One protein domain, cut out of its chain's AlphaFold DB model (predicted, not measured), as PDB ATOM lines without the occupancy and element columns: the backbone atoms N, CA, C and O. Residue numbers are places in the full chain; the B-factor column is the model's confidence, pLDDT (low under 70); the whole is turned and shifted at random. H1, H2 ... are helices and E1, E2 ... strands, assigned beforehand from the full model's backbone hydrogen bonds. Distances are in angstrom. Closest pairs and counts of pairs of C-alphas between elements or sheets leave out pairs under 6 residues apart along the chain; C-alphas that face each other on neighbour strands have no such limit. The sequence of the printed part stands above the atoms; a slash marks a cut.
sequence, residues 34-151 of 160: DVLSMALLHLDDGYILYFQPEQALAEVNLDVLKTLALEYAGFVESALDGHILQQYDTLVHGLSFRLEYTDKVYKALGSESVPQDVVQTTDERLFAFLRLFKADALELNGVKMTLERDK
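What this domain is: This is residues 34 to 151 of the 160 residues of an uncharacterized protein of Metschnikowia aff. pulcherrima (UniProt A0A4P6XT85). A twisted sheet of four antiparallel strands has the long helix H2 along one face, with H4 and H5 on that same face, making two layers; H3 and then H1 lie beyond one end of the sheet. The 118 printed residues run H1 E1 H2 E2 E3 H3 H4 H5 E4, of mixed class, with sheet order E2 E3 E1 E4. The whole is compact, radius of gyration of the C-alphas 14.6 A, but elongated, spanning 46 by 30 by 24 A.

How they stand to each other: E2, residues 83 to 89, and E3, residues 93 to 98, form a hairpin, N 88 and O 94 being 2.8 A apart. E1, residues 46 to 53, neighbours E3, N 49 to O 95 2.8 A, and edge strand E4, residues 143 to 150, N 50 to O 146 2.9 A. H2, residues 62 to 80, lies over E3, only just not over E1 with 2 C-alphas there, at a height over the sheet of 7.8 A; C-alphas Ala 69 and Gly 94 are closest, 4.7 A. E1, H2 and E2 make a split strand-helix-strand unit, E3 between its strands, with a right-handed crossover. H4, residues 122 to 132, lies over E4, only just not over E1 with 2 C-alphas there; C-alphas Phe 127 and Leu 147 are closest, 6.3 A. H5, residues 135 to 140, lies over none. H3, residues 103 to 109, touches H4 about perpendicular, 88 degrees, closest C-alphas Leu 109 and Arg 125, 5.7 A. H1, residues 34 to 39, is close to but not clearly touching H3, closest C-alphas Met 38 and Tyr 106, 6.3 A. In H1 to H5 every O i to N i+4 pair is within hydrogen-bond range.

Where its parts are: H1 begins at C-alpha 34 (23.728, -47.228, 23.459); E4 ends at C-alpha 150 (9.703, -32.666, 40.367). H2 is 26.2 A long, E1 23.6 A, E4 21.5 A.

The domain as a whole: The printed part has no cut. The H3 to H4 link, residues 110 to 121, is long. Residues 34 to 40, 56 to 57, 111 to 120 and 151 are under 70 in pLDDT.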
ATOM      1  N   ASP A  34      24.244 -48.573  23.211       54.78
ATOM      2  CA  ASP A  34      23.728 -47.228  23.459       54.78
ATOM      3  C   ASP A  34      22.271 -47.214  23.939       54.78
ATOM      4  O   ASP A  34      21.976 -46.570  24.936       54.78
ATOM      5  N   VAL A  35      21.353 -47.974  23.327       54.53
ATOM      6  CA  VAL A  35      19.925 -47.927  23.721       54.53
ATOM      7  C   VAL A  35      19.716 -48.520  25.112       54.53
ATOM      8  O   VAL A  35      18.953 -47.980  25.908       54.53
ATOM      9  N   LEU A  36      20.418 -49.612  25.430       54.19
ATOM     10  CA  LEU A  36      20.372 -50.223  26.762       54.19
ATOM     11  C   LEU A  36      20.961 -49.293  27.828       54.19
ATOM     12  O   LEU A  36      20.399 -49.197  28.911       54.19
ATOM     13  N   SER A  37      22.052 -48.589  27.517       59.00
ATOM     14  CA  SER A  37      22.697 -47.665  28.460       59.00
ATOM     15  C   SER A  37      21.905 -46.368  28.639       59.00
ATOM     16  O   SER A  37      21.846 -45.838  29.745       59.00
ATOM     17  N   MET A  38      21.232 -45.890  27.588       58.72
ATOM     18  CA  MET A  38      20.273 -44.790  27.681       58.72
ATOM     19  C   MET A  38      19.058 -45.185  28.524       58.72
ATOM     20  O   MET A  38      18.682 -44.421  29.403       58.72
ATOM     21  N   ALA A  39      18.511 -46.393  28.350       58.16
ATOM     22  CA  ALA A  39      17.384 -46.898  29.143       58.16
ATOM     23  C   ALA A  39      17.692 -47.065  30.647       58.16
ATOM     24  O   ALA A  39      16.770 -47.175  31.452       58.16
ATOM     25  N   LEU A  40      18.971 -47.076  31.043       67.75
ATOM     26  CA  LEU A  40      19.380 -47.075  32.453       67.75
ATOM     27  C   LEU A  40      19.324 -45.682  33.096       67.75
ATOM     28  O   LEU A  40      19.405 -45.582  34.319       67.75
ATOM     29  N   LEU A  41      19.202 -44.607  32.309       73.81
ATOM     30  CA  LEU A  41      18.953 -43.276  32.852       73.81
ATOM     31  C   LEU A  41      17.468 -43.150  33.213       73.81
ATOM     32  O   LEU A  41      16.600 -43.368  32.373       73.81
ATOM     33  N   HIS A  42      17.168 -42.777  34.454       78.88
ATOM     34  CA  HIS A  42      15.800 -42.534  34.915       78.88
ATOM     35  C   HIS A  42      15.430 -41.065  34.693       78.88
ATOM     36  O   HIS A  42      15.598 -40.260  35.610       78.88
ATOM     37  N   LEU A  43      14.973 -40.736  33.478       82.50
ATOM     38  CA  LEU A  43      14.657 -39.370  33.024       82.50
ATOM     39  C   LEU A  43      13.151 -39.064  32.976       82.50
ATOM     40  O   LEU A  43      12.764 -38.003  32.501       82.50
ATOM     41  N   ASP A  44      12.302 -39.977  33.454       75.75
ATOM     42  CA  ASP A  44      10.838 -39.849  33.364       75.75
ATOM     43  C   ASP A  44      10.267 -38.691  34.206       75.75
ATOM     44  O   ASP A  44       9.150 -38.228  33.969       75.75
ATOM     45  N   ASP A  45      11.044 -38.201  35.173       81.06
ATOM     46  CA  ASP A  45      10.654 -37.116  36.065       81.06
ATOM     47  C   ASP A  45      11.088 -35.740  35.536       81.06
ATOM     48  O   ASP A  45      12.077 -35.581  34.815       81.06
ATOM     49  N   GLY A  46      10.359 -34.704  35.955       89.62
ATOM     50  CA  GLY A  46      10.876 -33.342  35.884       89.62
ATOM     51  C   GLY A  46      11.973 -33.118  36.922       89.62
ATOM     52  O   GLY A  46      12.077 -33.827  37.922       89.62
ATOM     53  N   TYR A  47      12.771 -32.084  36.710       93.44
ATOM     54  CA  TYR A  47      13.811 -31.638  37.624       93.44
ATOM     55  C   TYR A  47      13.592 -30.177  37.986       93.44
ATOM     56  O   TYR A  47      13.193 -29.390  37.133       93.44
ATOM     57  N   ILE A  48      13.905 -29.806  39.223       94.62
ATOM     58  CA  ILE A  48      13.954 -28.427  39.703       94.62
ATOM     59  C   ILE A  48      15.391 -28.140  40.118       94.62
ATOM     60  O   ILE A  48      15.923 -28.785  41.019       94.62
ATOM     61  N   LEU A  49      16.022 -27.167  39.467       95.81
ATOM     62  CA  LEU A  49      17.326 -26.638  39.844       95.81
ATOM     63  C   LEU A  49      17.139 -25.248  40.433       95.81
ATOM     64  O   LEU A  49      16.574 -24.374  39.781       95.81
ATOM     65  N   TYR A  50      17.644 -25.016  41.636       94.56
ATOM     66  CA  TYR A  50      17.546 -23.710  42.272       94.56
ATOM     67  C   TYR A  50      18.818 -23.302  43.004       94.56
ATOM     68  O   TYR A  50      19.671 -24.119  43.363       94.56
ATOM     69  N   PHE A  51      18.925 -21.995  43.203       93.94
ATOM     70  CA  PHE A  51      20.083 -21.298  43.725       93.94
ATOM     71  C   PHE A  51      19.687 -20.528  44.977       93.94
ATOM     72  O   PHE A  51      18.692 -19.801  44.999       93.94
ATOM     73  N   GLN A  52      20.489 -20.681  46.019       91.56
ATOM     74  CA  GLN A  52      20.295 -20.011  47.297       91.56
ATOM     75  C   GLN A  52      21.646 -19.590  47.876       91.56
ATOM     76  O   GLN A  52      22.661 -20.205  47.548       91.56
ATOM     77  N   PRO A  53      21.692 -18.580  48.754       90.25
ATOM     78  CA  PRO A  53      22.890 -18.296  49.534       90.25
ATOM     79  C   PRO A  53      23.358 -19.540  50.301       90.25
ATOM     80  O   PRO A  53      22.550 -20.251  50.899       90.25
ATOM     81  N   GLU A  54      24.660 -19.815  50.306       87.56
ATOM     82  CA  GLU A  54      25.242 -20.949  51.036       87.56
ATOM     83  C   GLU A  54      25.068 -20.795  52.554       87.56
ATOM     84  O   GLU A  54      24.889 -21.779  53.275       87.56
ATOM     85  N   GLN A  55      25.038 -19.552  53.036       82.06
ATOM     86  CA  GLN A  55      24.695 -19.214  54.412       82.06
ATOM     87  C   GLN A  55      23.383 -18.432  54.429       82.06
ATOM     88  O   GLN A  55      23.232 -17.461  53.695       82.06
ATOM     89  N   ALA A  56      22.459 -18.795  55.321       67.38
ATOM     90  CA  ALA A  56      21.127 -18.179  55.404       67.38
ATOM     91  C   ALA A  56      21.139 -16.656  55.667       67.38
ATOM     92  O   ALA A  56      20.129 -15.993  55.453       67.38
ATOM     93  N   LEU A  57      22.265 -16.111  56.141       62.41
ATOM     94  CA  LEU A  57      22.472 -14.683  56.406       62.41
ATOM     95  C   LEU A  57      23.445 -14.018  55.418       62.41
ATOM     96  O   LEU A  57      23.786 -12.853  55.604       62.41
ATOM     97  N   ALA A  58      23.931 -14.744  54.406       70.94
ATOM     98  CA  ALA A  58      24.804 -14.159  53.398       70.94
ATOM     99  C   ALA A  58      23.995 -13.229  52.491       70.94
ATOM    100  O   ALA A  58      22.980 -13.615  51.910       70.94
ATOM    101  N   GLU A  59      24.479 -11.998  52.361       72.19
ATOM    102  CA  GLU A  59      23.913 -10.985  51.481       72.19
ATOM    103  C   GLU A  59      24.360 -11.269  50.040       72.19
ATOM    104  O   GLU A  59      25.251 -10.628  49.488       72.19
ATOM    105  N   VAL A  60      23.785 -12.311  49.438       77.25
ATOM    106  CA  VAL A  60      23.983 -12.587  48.014       77.25
ATOM    107  C   VAL A  60      23.102 -11.635  47.220       77.25
ATOM    108  O   VAL A  60      21.906 -11.499  47.481       77.25
ATOM    109  N   ASN A  61      23.692 -10.990  46.218       84.56
ATOM    110  CA  ASN A  61      22.944 -10.138  45.310       84.56
ATOM    111  C   ASN A  61      21.899 -10.975  44.545       84.56
ATOM    112  O   ASN A  61      22.249 -11.897  43.807       84.56
ATOM    113  N   LEU A  62      20.615 -10.637  44.692       86.00
ATOM    114  CA  LEU A  62      19.508 -11.321  44.012       86.00
ATOM    115  C   LEU A  62      19.668 -11.330  42.485       86.00
ATOM    116  O   LEU A  62      19.257 -12.287  41.832       86.00
ATOM    117  N   ASP A  63      20.304 -10.309  41.909       89.81
ATOM    118  CA  ASP A  63      20.578 -10.259  40.472       89.81
ATOM    119  C   ASP A  63      21.565 -11.351  40.038       89.81
ATOM    120  O   ASP A  63      21.456 -11.866  38.923       89.81
ATOM    121  N   VAL A  64      22.476 -11.775  40.922       90.88
ATOM    122  CA  VAL A  64      23.375 -12.914  40.670       90.88
ATOM    123  C   VAL A  64      22.572 -14.209  40.611       90.88
ATOM    124  O   VAL A  64      22.735 -14.975  39.666       90.88
ATOM    125  N   LEU A  65      21.658 -14.433  41.560       92.00
ATOM    126  CA  LEU A  65      20.815 -15.635  41.578       92.00
ATOM    127  C   LEU A  65      19.911 -15.717  40.338       92.00
ATOM    128  O   LEU A  65      19.801 -16.774  39.721       92.00
ATOM    129  N   LYS A  66      19.316 -14.588  39.926       91.62
ATOM    130  CA  LYS A  66      18.523 -14.494  38.689       91.62
ATOM    131  C   LYS A  66      19.358 -14.764  37.443       91.62
ATOM    132  O   LYS A  66      18.923 -15.496  36.560       91.62
ATOM    133  N   THR A  67      20.559 -14.188  37.379       93.31
ATOM    134  CA  THR A  67      21.475 -14.396  36.251       93.31
ATOM    135  C   THR A  67      21.877 -15.863  36.151       93.31
ATOM    136  O   THR A  67      21.819 -16.426  35.063       93.31
ATOM    137  N   LEU A  68      22.202 -16.509  37.274       94.62
ATOM    138  CA  LEU A  68      22.504 -17.940  37.303       94.62
ATOM    139  C   LEU A  68      21.315 -18.769  36.805       94.62
ATOM    140  O   LEU A  68      21.501 -19.607  35.931       94.62
ATOM    141  N   ALA A  69      20.091 -18.504  37.271       94.62
ATOM    142  CA  ALA A  69      18.907 -19.220  36.790       94.62
ATOM    143  C   ALA A  69      18.728 -19.113  35.264       94.62
ATOM    144  O   ALA A  69      18.497 -20.122  34.598       94.62
ATOM    145  N   LEU A  70      18.912 -17.917  34.697       95.12
ATOM    146  CA  LEU A  70      18.824 -17.692  33.254       95.12
ATOM    147  C   LEU A  70      19.944 -18.399  32.477       95.12
ATOM    148  O   LEU A  70      19.692 -19.044  31.459       95.12
ATOM    149  N   GLU A  71      21.186 -18.287  32.950       96.06
ATOM    150  CA  GLU A  71      22.343 -18.923  32.315       96.06
ATOM    151  C   GLU A  71      22.229 -20.451  32.341       96.06
ATOM    152  O   GLU A  71      22.532 -21.106  31.344       96.06
ATOM    153  N   TYR A  72      21.755 -21.022  33.450       97.12
ATOM    154  CA  TYR A  72      21.533 -22.459  33.564       97.12
ATOM    155  C   TYR A  72      20.369 -22.946  32.706       97.12
ATOM    156  O   TYR A  72      20.467 -24.039  32.156       97.12
ATOM    157  N   ALA A  73      19.311 -22.151  32.527       96.69
ATOM    158  CA  ALA A  73      18.254 -22.486  31.578       96.69
ATOM    159  C   ALA A  73      18.812 -22.617  30.152       96.69
ATOM    160  O   ALA A  73      18.648 -23.663  29.524       96.69
ATOM    161  N   GLY A  74      19.579 -21.625  29.688       96.75
ATOM    162  CA  GLY A  74      20.226 -21.695  28.375       96.75
ATOM    163  C   GLY A  74      21.249 -22.833  28.265       96.75
ATOM    164  O   GLY A  74      21.385 -23.459  27.210       96.75
ATOM    165  N   PHE A  75      21.960 -23.145  29.352       96.50
ATOM    166  CA  PHE A  75      22.882 -24.280  29.390       96.50
ATOM    167  C   PHE A  75      22.146 -25.619  29.273       96.50
ATOM    168  O   PHE A  75      22.551 -26.456  28.474       96.50
ATOM    169  N   VAL A  76      21.047 -25.817  30.002       96.88
ATOM    170  CA  VAL A  76      20.239 -27.044  29.936       96.88
ATOM    171  C   VAL A  76      19.649 -27.243  28.537       96.88
ATOM    172  O   VAL A  76      19.779 -28.332  27.977       96.88
ATOM    173  N   GLU A  77      19.083 -26.201  27.927       96.62
ATOM    174  CA  GLU A  77      18.537 -26.284  26.562       96.62
ATOM    175  C   GLU A  77      19.620 -26.633  25.537       96.62
ATOM    176  O   GLU A  77      19.436 -27.498  24.684       96.62
ATOM    177  N   SER A  78      20.784 -25.987  25.614       95.06
ATOM    178  CA  SER A  78      21.820 -26.136  24.586       95.06
ATOM    179  C   SER A  78      22.715 -27.364  24.775       95.06
ATOM    180  O   SER A  78      23.074 -28.019  23.788       95.06
ATOM    181  N   ALA A  79      23.092 -27.681  26.015       93.12
ATOM    182  CA  ALA A  79      24.050 -28.732  26.340       93.12
ATOM    183  C   ALA A  79      23.393 -30.092  26.579       93.12
ATOM    184  O   ALA A  79      24.062 -31.104  26.390       93.12
ATOM    185  N   LEU A  80      22.115 -30.123  26.969       93.25
ATOM    186  CA  LEU A  80      21.382 -31.358  27.265       93.25
ATOM    187  C   LEU A  80      20.157 -31.565  26.366       93.25
ATOM    188  O   LEU A  80      19.479 -32.569  26.532       93.25
ATOM    189  N   ASP A  81      19.863 -30.655  25.431       95.00
ATOM    190  CA  ASP A  81      18.581 -30.650  24.703       95.00
ATOM    191  C   ASP A  81      17.380 -30.683  25.673       95.00
ATOM    192  O   ASP A  81      16.354 -31.302  25.405       95.00
ATOM    193  N   GLY A  82      17.531 -30.060  26.848       93.75
ATOM    194  CA  GLY A  82      16.499 -30.058  27.875       93.75
ATOM    195  C   GLY A  82      15.352 -29.108  27.543       93.75
ATOM    196  O   GLY A  82      15.543 -28.061  26.926       93.75
ATOM    197  N   HIS A  83      14.156 -29.447  28.011       95.62
ATOM    198  CA  HIS A  83      12.965 -28.615  27.881       95.62
ATOM    199  C   HIS A  83      12.711 -27.855  29.174       95.62
ATOM    200  O   HIS A  83      12.360 -28.463  30.187       95.62
ATOM    201  N   ILE A  84      12.852 -26.530  29.146       95.44
ATOM    202  CA  ILE A  84      12.525 -25.685  30.297       95.44
ATOM    203  C   ILE A  84      11.008 -25.606  30.441       95.44
ATOM    204  O   ILE A  84      10.302 -25.197  29.520       95.44
ATOM    205  N   LEU A  85      10.507 -26.001  31.607       93.25
ATOM    206  CA  LEU A  85       9.085 -25.949  31.936       93.25
ATOM    207  C   LEU A  85       8.722 -24.609  32.577       93.25
ATOM    208  O   LEU A  85       7.711 -24.002  32.228       93.25
ATOM    209  N   GLN A  86       9.549 -24.142  33.513       92.00
ATOM    210  CA  GLN A  86       9.326 -22.898  34.239       92.00
ATOM    211  C   GLN A  86      10.650 -22.297  34.714       92.00
ATOM    212  O   GLN A  86      11.583 -23.018  35.050       92.00
ATOM    213  N   GLN A  87      10.723 -20.968  34.788       92.50
ATOM    214  CA  GLN A  87      11.759 -20.259  35.542       92.50
ATOM    215  C   GLN A  87      11.132 -19.624  36.784       92.50
ATOM    216  O   GLN A  87      10.013 -19.108  36.729       92.50
ATOM    217  N   TYR A  88      11.847 -19.682  37.900       89.06
ATOM    218  CA  TYR A  88      11.435 -19.127  39.182       89.06
ATOM    219  C   TYR A  88      12.295 -17.900  39.490       89.06
ATOM    220  O   TYR A  88      13.524 -17.981  39.494       89.06
ATOM    221  N   ASP A  89      11.653 -16.759  39.736       83.00
ATOM    222  CA  ASP A  89      12.312 -15.466  39.959       83.00
ATOM    223  C   ASP A  89      11.836 -14.736  41.230       83.00
ATOM    224  O   ASP A  89      12.265 -13.607  41.489       83.00
ATOM    225  N   THR A  90      10.974 -15.381  42.024       77.69
ATOM    226  CA  THR A  90      10.348 -14.811  43.227       77.69
ATOM    227  C   THR A  90      10.936 -15.394  44.515       77.69
ATOM    228  O   THR A  90      11.988 -14.955  44.962       77.69
ATOM    229  N   LEU A  91      10.254 -16.361  45.140       74.44
ATOM    230  CA  LEU A  91      10.645 -16.962  46.426       74.44
ATOM    231  C   LEU A  91      11.843 -17.907  46.299       74.44
ATOM    232  O   LEU A  91      12.553 -18.149  47.270       74.44
ATOM    233  N   VAL A  92      12.035 -18.448  45.101       78.25
ATOM    234  CA  VAL A  92      13.130 -19.338  44.728       78.25
ATOM    235  C   VAL A  92      13.673 -18.824  43.402       78.25
ATOM    236  O   VAL A  92      12.893 -18.464  42.521       78.25
ATOM    237  N   HIS A  93      14.997 -18.785  43.264       90.50
ATOM    238  CA  HIS A  93      15.661 -18.462  42.005       90.50
ATOM    239  C   HIS A  93      16.134 -19.751  41.352       90.50
ATOM    240  O   HIS A  93      16.979 -20.446  41.912       90.50
ATOM    241  N   GLY A  94      15.582 -20.100  40.197       94.38
ATOM    242  CA  GLY A  94      15.865 -21.392  39.588       94.38
ATOM    243  C   GLY A  94      15.056 -21.669  38.333       94.38
ATOM    244  O   GLY A  94      14.448 -20.772  37.753       94.38
ATOM    245  N   LEU A  95      15.033 -22.933  37.937       95.25
ATOM    246  CA  LEU A  95      14.284 -23.433  36.798       95.25
ATOM    247  C   LEU A  95      13.763 -24.844  37.062       95.25
ATOM    248  O   LEU A  95      14.377 -25.610  37.801       95.25
ATOM    249  N   SER A  96      12.662 -25.198  36.412       94.69
ATOM    250  CA  SER A  96      12.257 -26.583  36.222       94.69
ATOM    251  C   SER A  96      12.412 -26.987  34.766       94.69
ATOM    252  O   SER A  96      12.217 -26.182  33.851       94.69
ATOM    253  N   PHE A  97      12.803 -28.233  34.543       95.12
ATOM    254  CA  PHE A  97      13.076 -28.753  33.213       95.12
ATOM    255  C   PHE A  97      12.828 -30.255  33.131       95.12
ATOM    256  O   PHE A  97      12.785 -30.956  34.139       95.12
ATOM    257  N   ARG A  98      12.679 -30.753  31.906       94.25
ATOM    258  CA  ARG A  98      12.685 -32.183  31.585       94.25
ATOM    259  C   ARG A  98      13.813 -32.489  30.623       94.25
ATOM    260  O   ARG A  98      14.220 -31.628  29.843       94.25
ATOM    261  N   LEU A  99      14.302 -33.715  30.692       92.00
ATOM    262  CA  LEU A  99      15.313 -34.226  29.783       92.00
ATOM    263  C   LEU A  99      14.701 -35.331  28.937       92.00
ATOM    264  O   LEU A  99      13.929 -36.145  29.436       92.00
ATOM    265  N   GLU A 100      15.072 -35.364  27.666       88.62
ATOM    266  CA  GLU A 100      14.758 -36.483  26.789       88.62
ATOM    267  C   GLU A 100      15.966 -37.413  26.653       88.62
ATOM    268  O   GLU A 100      17.111 -37.059  26.951       88.62
ATOM    269  N   TYR A 101      15.715 -38.621  26.162       86.44
ATOM    270  CA  TYR A 101      16.759 -39.572  25.806       86.44
ATOM    271  C   TYR A 101      17.471 -39.117  24.524       86.44
ATOM    272  O   TYR A 101      17.172 -39.592  23.431       86.44
ATOM    273  N   THR A 102      18.427 -38.195  24.662       88.50
ATOM    274  CA  THR A 102      19.242 -37.671  23.554       88.50
ATOM    275  C   THR A 102      20.713 -38.066  23.683       88.50
ATOM    276  O   THR A 102      21.217 -38.345  24.775       88.50
ATOM    277  N   ASP A 103      21.444 -38.024  22.565       86.38
ATOM    278  CA  ASP A 103      22.895 -38.246  22.543       86.38
ATOM    279  C   ASP A 103      23.647 -37.265  23.455       86.38
ATOM    280  O   ASP A 103      24.689 -37.613  24.015       86.38
ATOM    281  N   LYS A 104      23.148 -36.030  23.604       89.31
ATOM    282  CA  LYS A 104      23.756 -35.027  24.485       89.31
ATOM    283  C   LYS A 104      23.597 -35.407  25.951       89.31
ATOM    284  O   LYS A 104      24.585 -35.388  26.684       89.31
ATOM    285  N   VAL A 105      22.396 -35.826  26.355       89.44
ATOM    286  CA  VAL A 105      22.143 -36.334  27.710       89.44
ATOM    287  C   VAL A 105      22.980 -37.578  27.977       89.44
ATOM    288  O   VAL A 105      23.607 -37.679  29.028       89.44
ATOM    289  N   TYR A 106      23.083 -38.496  27.017       84.06
ATOM    290  CA  TYR A 106      23.924 -39.678  27.177       84.06
ATOM    291  C   TYR A 106      25.417 -39.339  27.274       84.06
ATOM    292  O   TYR A 106      26.120 -39.884  28.114       84.06
ATOM    293  N   LYS A 107      25.934 -38.392  26.491       83.44
ATOM    294  CA  LYS A 107      27.337 -37.964  26.628       83.44
ATOM    295  C   LYS A 107      27.603 -37.265  27.959       83.44
ATOM    296  O   LYS A 107      28.666 -37.458  28.542       83.44
ATOM    297  N   ALA A 108      26.639 -36.491  28.448       85.19
ATOM    298  CA  ALA A 108      26.740 -35.798  29.726       85.19
ATOM    299  C   ALA A 108      26.626 -36.750  30.933       85.19
ATOM    300  O   ALA A 108      27.383 -36.610  31.891       85.19
ATOM    301  N   LEU A 109      25.700 -37.718  30.892       84.44
ATOM    302  CA  LEU A 109      25.316 -38.555  32.041       84.44
ATOM    303  C   LEU A 109      25.720 -40.039  31.904       84.44
ATOM    304  O   LEU A 109      25.867 -40.744  32.902       84.44
ATOM    305  N   GLY A 110      25.885 -40.534  30.680       70.94
ATOM    306  CA  GLY A 110      26.158 -41.932  30.304       70.94
ATOM    307  C   GLY A 110      27.639 -42.307  30.119       70.94
ATOM    308  O   GLY A 110      27.959 -43.489  30.191       70.94
ATOM    309  N   SER A 111      28.541 -41.316  30.047       60.69
ATOM    310  CA  SER A 111      30.020 -41.377  30.162       60.69
ATOM    311  C   SER A 111      30.880 -41.821  28.960       60.69
ATOM    312  O   SER A 111      30.586 -42.796  28.279       60.69
ATOM    313  N   GLU A 112      32.049 -41.169  28.831       50.72
ATOM    314  CA  GLU A 112      33.321 -41.802  28.404       50.72
ATOM    315  C   GLU A 112      34.468 -41.645  29.444       50.72
ATOM    316  O   GLU A 112      35.448 -42.381  29.373       50.72
ATOM    317  N   SER A 113      34.389 -40.734  30.434       48.78
ATOM    318  CA  SER A 113      35.551 -40.327  31.265       48.78
ATOM    319  C   SER A 113      35.360 -40.338  32.795       48.78
ATOM    320  O   SER A 113      36.172 -39.750  33.509       48.78
ATOM    321  N   VAL A 114      34.309 -40.964  33.331       47.94
ATOM    322  CA  VAL A 114      34.117 -41.091  34.792       47.94
ATOM    323  C   VAL A 114      34.674 -42.448  35.248       47.94
ATOM    324  O   VAL A 114      34.400 -43.446  34.578       47.94
ATOM    325  N   PRO A 115      35.459 -42.534  36.343       45.03
ATOM    326  CA  PRO A 115      35.951 -43.810  36.855       45.03
ATOM    327  C   PRO A 115      34.794 -44.796  37.056       45.03
ATOM    328  O   PRO A 115      33.804 -44.459  37.703       45.03
ATOM    329  N   GLN A 116      34.944 -46.015  36.524       50.41
ATOM    330  CA  GLN A 116      33.952 -47.103  36.570       50.41
ATOM    331  C   GLN A 116      33.471 -47.480  37.984       50.41
ATOM    332  O   GLN A 116      32.508 -48.229  38.113       50.41
ATOM    333  N   ASP A 117      34.111 -46.958  39.029       46.16
ATOM    334  CA  ASP A 117      33.890 -47.354  40.418       46.16
ATOM    335  C   ASP A 117      32.834 -46.537  41.175       46.16
ATOM    336  O   ASP A 117      32.749 -46.619  42.399       46.16
ATOM    337  N   VAL A 118      31.978 -45.769  40.490       45.28
ATOM    338  CA  VAL A 118      30.817 -45.166  41.161       45.28
ATOM    339  C   VAL A 118      29.544 -45.354  40.343       45.28
ATOM    340  O   VAL A 118      29.262 -44.644  39.378       45.28
ATOM    341  N   VAL A 119      28.739 -46.327  40.771       54.25
ATOM    342  CA  VAL A 119      27.340 -46.530  40.369       54.25
ATOM    343  C   VAL A 119      26.498 -45.381  40.947       54.25
ATOM    344  O   VAL A 119      25.694 -45.581  41.848       54.25
ATOM    345  N   GLN A 120      26.743 -44.145  40.501       62.03
ATOM    346  CA  GLN A 120      25.918 -42.995  40.871       62.03
ATOM    347  C   GLN A 120      24.617 -43.001  40.078       62.03
ATOM    348  O   GLN A 120      24.618 -43.320  38.881       62.03
ATOM    349  N   THR A 121      23.528 -42.637  40.752       76.12
ATOM    350  CA  THR A 121      22.186 -42.523  40.161       76.12
ATOM    351  C   THR A 121      22.138 -41.399  39.114       76.12
ATOM    352  O   THR A 121      23.004 -40.524  39.090       76.12
ATOM    353  N   THR A 122      21.137 -41.395  38.226       83.31
ATOM    354  CA  THR A 122      20.975 -40.358  37.182       83.31
ATOM    355  C   THR A 122      20.998 -38.937  37.748       83.31
ATOM    356  O   THR A 122      21.615 -38.056  37.155       83.31
ATOM    357  N   ASP A 123      20.398 -38.729  38.919       87.00
ATOM    358  CA  ASP A 123      20.283 -37.412  39.550       87.00
ATOM    359  C   ASP A 123      21.629 -36.902  40.052       87.00
ATOM    360  O   ASP A 123      21.964 -35.738  39.862       87.00
ATOM    361  N   GLU A 124      22.426 -37.782  40.660       86.31
ATOM    362  CA  GLU A 124      23.773 -37.458  41.127       86.31
ATOM    363  C   GLU A 124      24.678 -37.084  39.955       86.31
ATOM    364  O   GLU A 124      25.404 -36.092  40.022       86.31
ATOM    365  N   ARG A 125      24.581 -37.831  38.848       86.88
ATOM    366  CA  ARG A 125      25.331 -37.538  37.621       86.88
ATOM    367  C   ARG A 125      24.897 -36.219  37.000       86.88
ATOM    368  O   ARG A 125      25.750 -35.426  36.608       86.88
ATOM    369  N   LEU A 126      23.591 -35.966  36.940       90.75
ATOM    370  CA  LEU A 126      23.045 -34.714  36.427       90.75
ATOM    371  C   LEU A 126      23.479 -33.536  37.296       90.75
ATOM    372  O   LEU A 126      23.970 -32.538  36.775       90.75
ATOM    373  N   PHE A 127      23.387 -33.669  38.617       92.25
ATOM    374  CA  PHE A 127      23.843 -32.647  39.548       92.25
ATOM    375  C   PHE A 127      25.345 -32.386  39.415       92.25
ATOM    376  O   PHE A 127      25.759 -31.229  39.342       92.25
ATOM    377  N   ALA A 128      26.164 -33.440  39.338       88.81
ATOM    378  CA  ALA A 128      27.603 -33.319  39.148       88.81
ATOM    379  C   ALA A 128      27.934 -32.603  37.833       88.81
ATOM    380  O   ALA A 128      28.728 -31.664  37.837       88.81
ATOM    381  N   PHE A 129      27.284 -32.987  36.731       90.62
ATOM    382  CA  PHE A 129      27.454 -32.351  35.428       90.62
ATOM    383  C   PHE A 129      27.076 -30.863  35.461       90.62
ATOM    384  O   PHE A 129      27.869 -30.013  35.061       90.62
ATOM    385  N   LEU A 130      25.901 -30.530  36.003       93.94
ATOM    386  CA  LEU A 130      25.434 -29.146  36.131       93.94
ATOM    387  C   LEU A 130      26.345 -28.311  37.039       93.94
ATOM    388  O   LEU A 130      26.549 -27.127  36.788       93.94
ATOM    389  N   ARG A 131      26.932 -28.911  38.079       92.12
ATOM    390  CA  ARG A 131      27.811 -28.205  39.019       92.12
ATOM    391  C   ARG A 131      29.149 -27.816  38.390       92.12
ATOM    392  O   ARG A 131      29.774 -26.868  38.854       92.12
ATOM    393  N   LEU A 132      29.598 -28.527  37.352       91.19
ATOM    394  CA  LEU A 132      30.809 -28.161  36.607       91.19
ATOM    395  C   LEU A 132      30.617 -26.866  35.815       91.19
ATOM    396  O   LEU A 132      31.564 -26.098  35.644       91.19
ATOM    397  N   PHE A 133      29.398 -26.601  35.346       92.75
ATOM    398  CA  PHE A 133      29.079 -25.317  34.746       92.75
ATOM    399  C   PHE A 133      29.166 -24.233  35.825       92.75
ATOM    400  O   PHE A 133      28.561 -24.358  36.879       92.75
ATOM    401  N   LYS A 134      29.955 -23.177  35.583       93.19
ATOM    402  CA  LYS A 134      30.062 -22.002  36.470       93.19
ATOM    403  C   LYS A 134      30.440 -22.316  37.936       93.19
ATOM    404  O   LYS A 134      30.145 -21.504  38.809       93.19
ATOM    405  N   ALA A 135      31.158 -23.415  38.202       91.44
ATOM    406  CA  ALA A 135      31.609 -23.800  39.548       91.44
ATOM    407  C   ALA A 135      32.283 -22.641  40.312       91.44
ATOM    408  O   ALA A 135      31.874 -22.318  41.428       91.44
ATOM    409  N   ASP A 136      33.230 -21.952  39.668       90.94
ATOM    410  CA  ASP A 136      33.943 -20.807  40.251       90.94
ATOM    411  C   ASP A 136      33.001 -19.647  40.603       90.94
ATOM    412  O   ASP A 136      33.198 -18.955  41.598       90.94
ATOM    413  N   ALA A 137      31.962 -19.416  39.793       90.56
ATOM    414  CA  ALA A 137      30.997 -18.351  40.042       90.56
ATOM    415  C   ALA A 137      30.070 -18.699  41.212       90.56
ATOM    416  O   ALA A 137      29.730 -17.810  41.989       90.56
ATOM    417  N   LEU A 138      29.684 -19.969  41.363       92.12
ATOM    418  CA  LEU A 138      28.918 -20.425  42.522       92.12
ATOM    419  C   LEU A 138      29.717 -20.219  43.814       92.12
ATOM    420  O   LEU A 138      29.206 -19.617  44.755       92.12
ATOM    421  N   GLU A 139      30.984 -20.639  43.830       91.50
ATOM    422  CA  GLU A 139      31.867 -20.502  44.995       91.50
ATOM    423  C   GLU A 139      32.165 -19.032  45.325       91.50
ATOM    424  O   GLU A 139      31.956 -18.595  46.456       91.50
ATOM    425  N   LEU A 140      32.574 -18.233  44.332       90.19
ATOM    426  CA  LEU A 140      32.919 -16.820  44.522       90.19
ATOM    427  C   LEU A 140      31.749 -15.993  45.072       90.19
ATOM    428  O   LEU A 140      31.965 -15.055  45.837       90.19
ATOM    429  N   ASN A 141      30.520 -16.325  44.672       89.81
ATOM    430  CA  ASN A 141      29.322 -15.608  45.104       89.81
ATOM    431  C   ASN A 141      28.652 -16.238  46.337       89.81
ATOM    432  O   ASN A 141      27.594 -15.761  46.744       89.81
ATOM    433  N   GLY A 142      29.229 -17.295  46.926       91.44
ATOM    434  CA  GLY A 142      28.641 -17.993  48.071       91.44
ATOM    435  C   GLY A 142      27.246 -18.539  47.766       91.44
ATOM    436  O   GLY A 142      26.334 -18.404  48.583       91.44
ATOM    437  N   VAL A 143      27.053 -19.090  46.566       92.75
ATOM    438  CA  VAL A 143      25.777 -19.628  46.088       92.75
ATOM    439  C   VAL A 143      25.805 -21.147  46.144       92.75
ATOM    440  O   VAL A 143      26.610 -21.812  45.495       92.75
ATOM    441  N   LYS A 144      24.840 -21.714  46.860       93.31
ATOM    442  CA  LYS A 144      24.537 -23.135  46.845       93.31
ATOM    443  C   LYS A 144      23.530 -23.444  45.741       93.31
ATOM    444  O   LYS A 144      22.417 -22.921  45.732       93.31
ATOM    445  N   MET A 145      23.911 -24.361  44.859       95.31
ATOM    446  CA  MET A 145      23.028 -24.975  43.869       95.31
ATOM    447  C   MET A 145      22.381 -26.237  44.452       95.31
ATOM    448  O   MET A 145      23.026 -26.994  45.179       95.31
ATOM    449  N   THR A 146      21.105 -26.479  44.166       95.12
ATOM    450  CA  THR A 146      20.384 -27.691  44.585       95.12
ATOM    451  C   THR A 146      19.512 -28.201  43.442       95.12
ATOM    452  O   THR A 146      18.899 -27.402  42.742       95.12
ATOM    453  N   LEU A 147      19.506 -29.520  43.243       94.38
ATOM    454  CA  LEU A 147      18.709 -30.220  42.237       94.38
ATOM    455  C   LEU A 147      17.747 -31.170  42.952       94.38
ATOM    456  O   LEU A 147      18.178 -31.978  43.773       94.38
ATOM    457  N   GLU A 148      16.470 -31.092  42.609       92.38
ATOM    458  CA  GLU A 148      15.414 -31.963  43.122       92.38
ATOM    459  C   GLU A 148      14.613 -32.556  41.960       92.38
ATOM    460  O   GLU A 148      14.508 -31.945  40.897       92.38
ATOM    461  N   ARG A 149      14.032 -33.746  42.150       89.62
ATOM    462  CA  ARG A 149      13.034 -34.278  41.214       89.62
ATOM    463  C   ARG A 149      11.694 -33.598  41.460       89.62
ATOM    464  O   ARG A 149      11.190 -33.601  42.584       89.62
ATOM    465  N   ASP A 150      11.093 -33.093  40.397       80.50
ATOM    466  CA  ASP A 150       9.703 -32.666  40.367       80.50
ATOM    467  C   ASP A 150       8.808 -33.913  40.300       80.50
ATOM    468  O   ASP A 150       8.404 -34.364  39.229       80.50
ATOM    469  N   LYS A 151       8.536 -34.516  41.463       65.44
ATOM    470  CA  LYS A 151       7.740 -35.752  41.606       65.44
ATOM    471  C   LYS A 151       6.247 -35.576  41.280       65.44
ATOM    472  O   LYS A 151       5.430 -36.402  41.674       65.44
TER     473      LYS A 151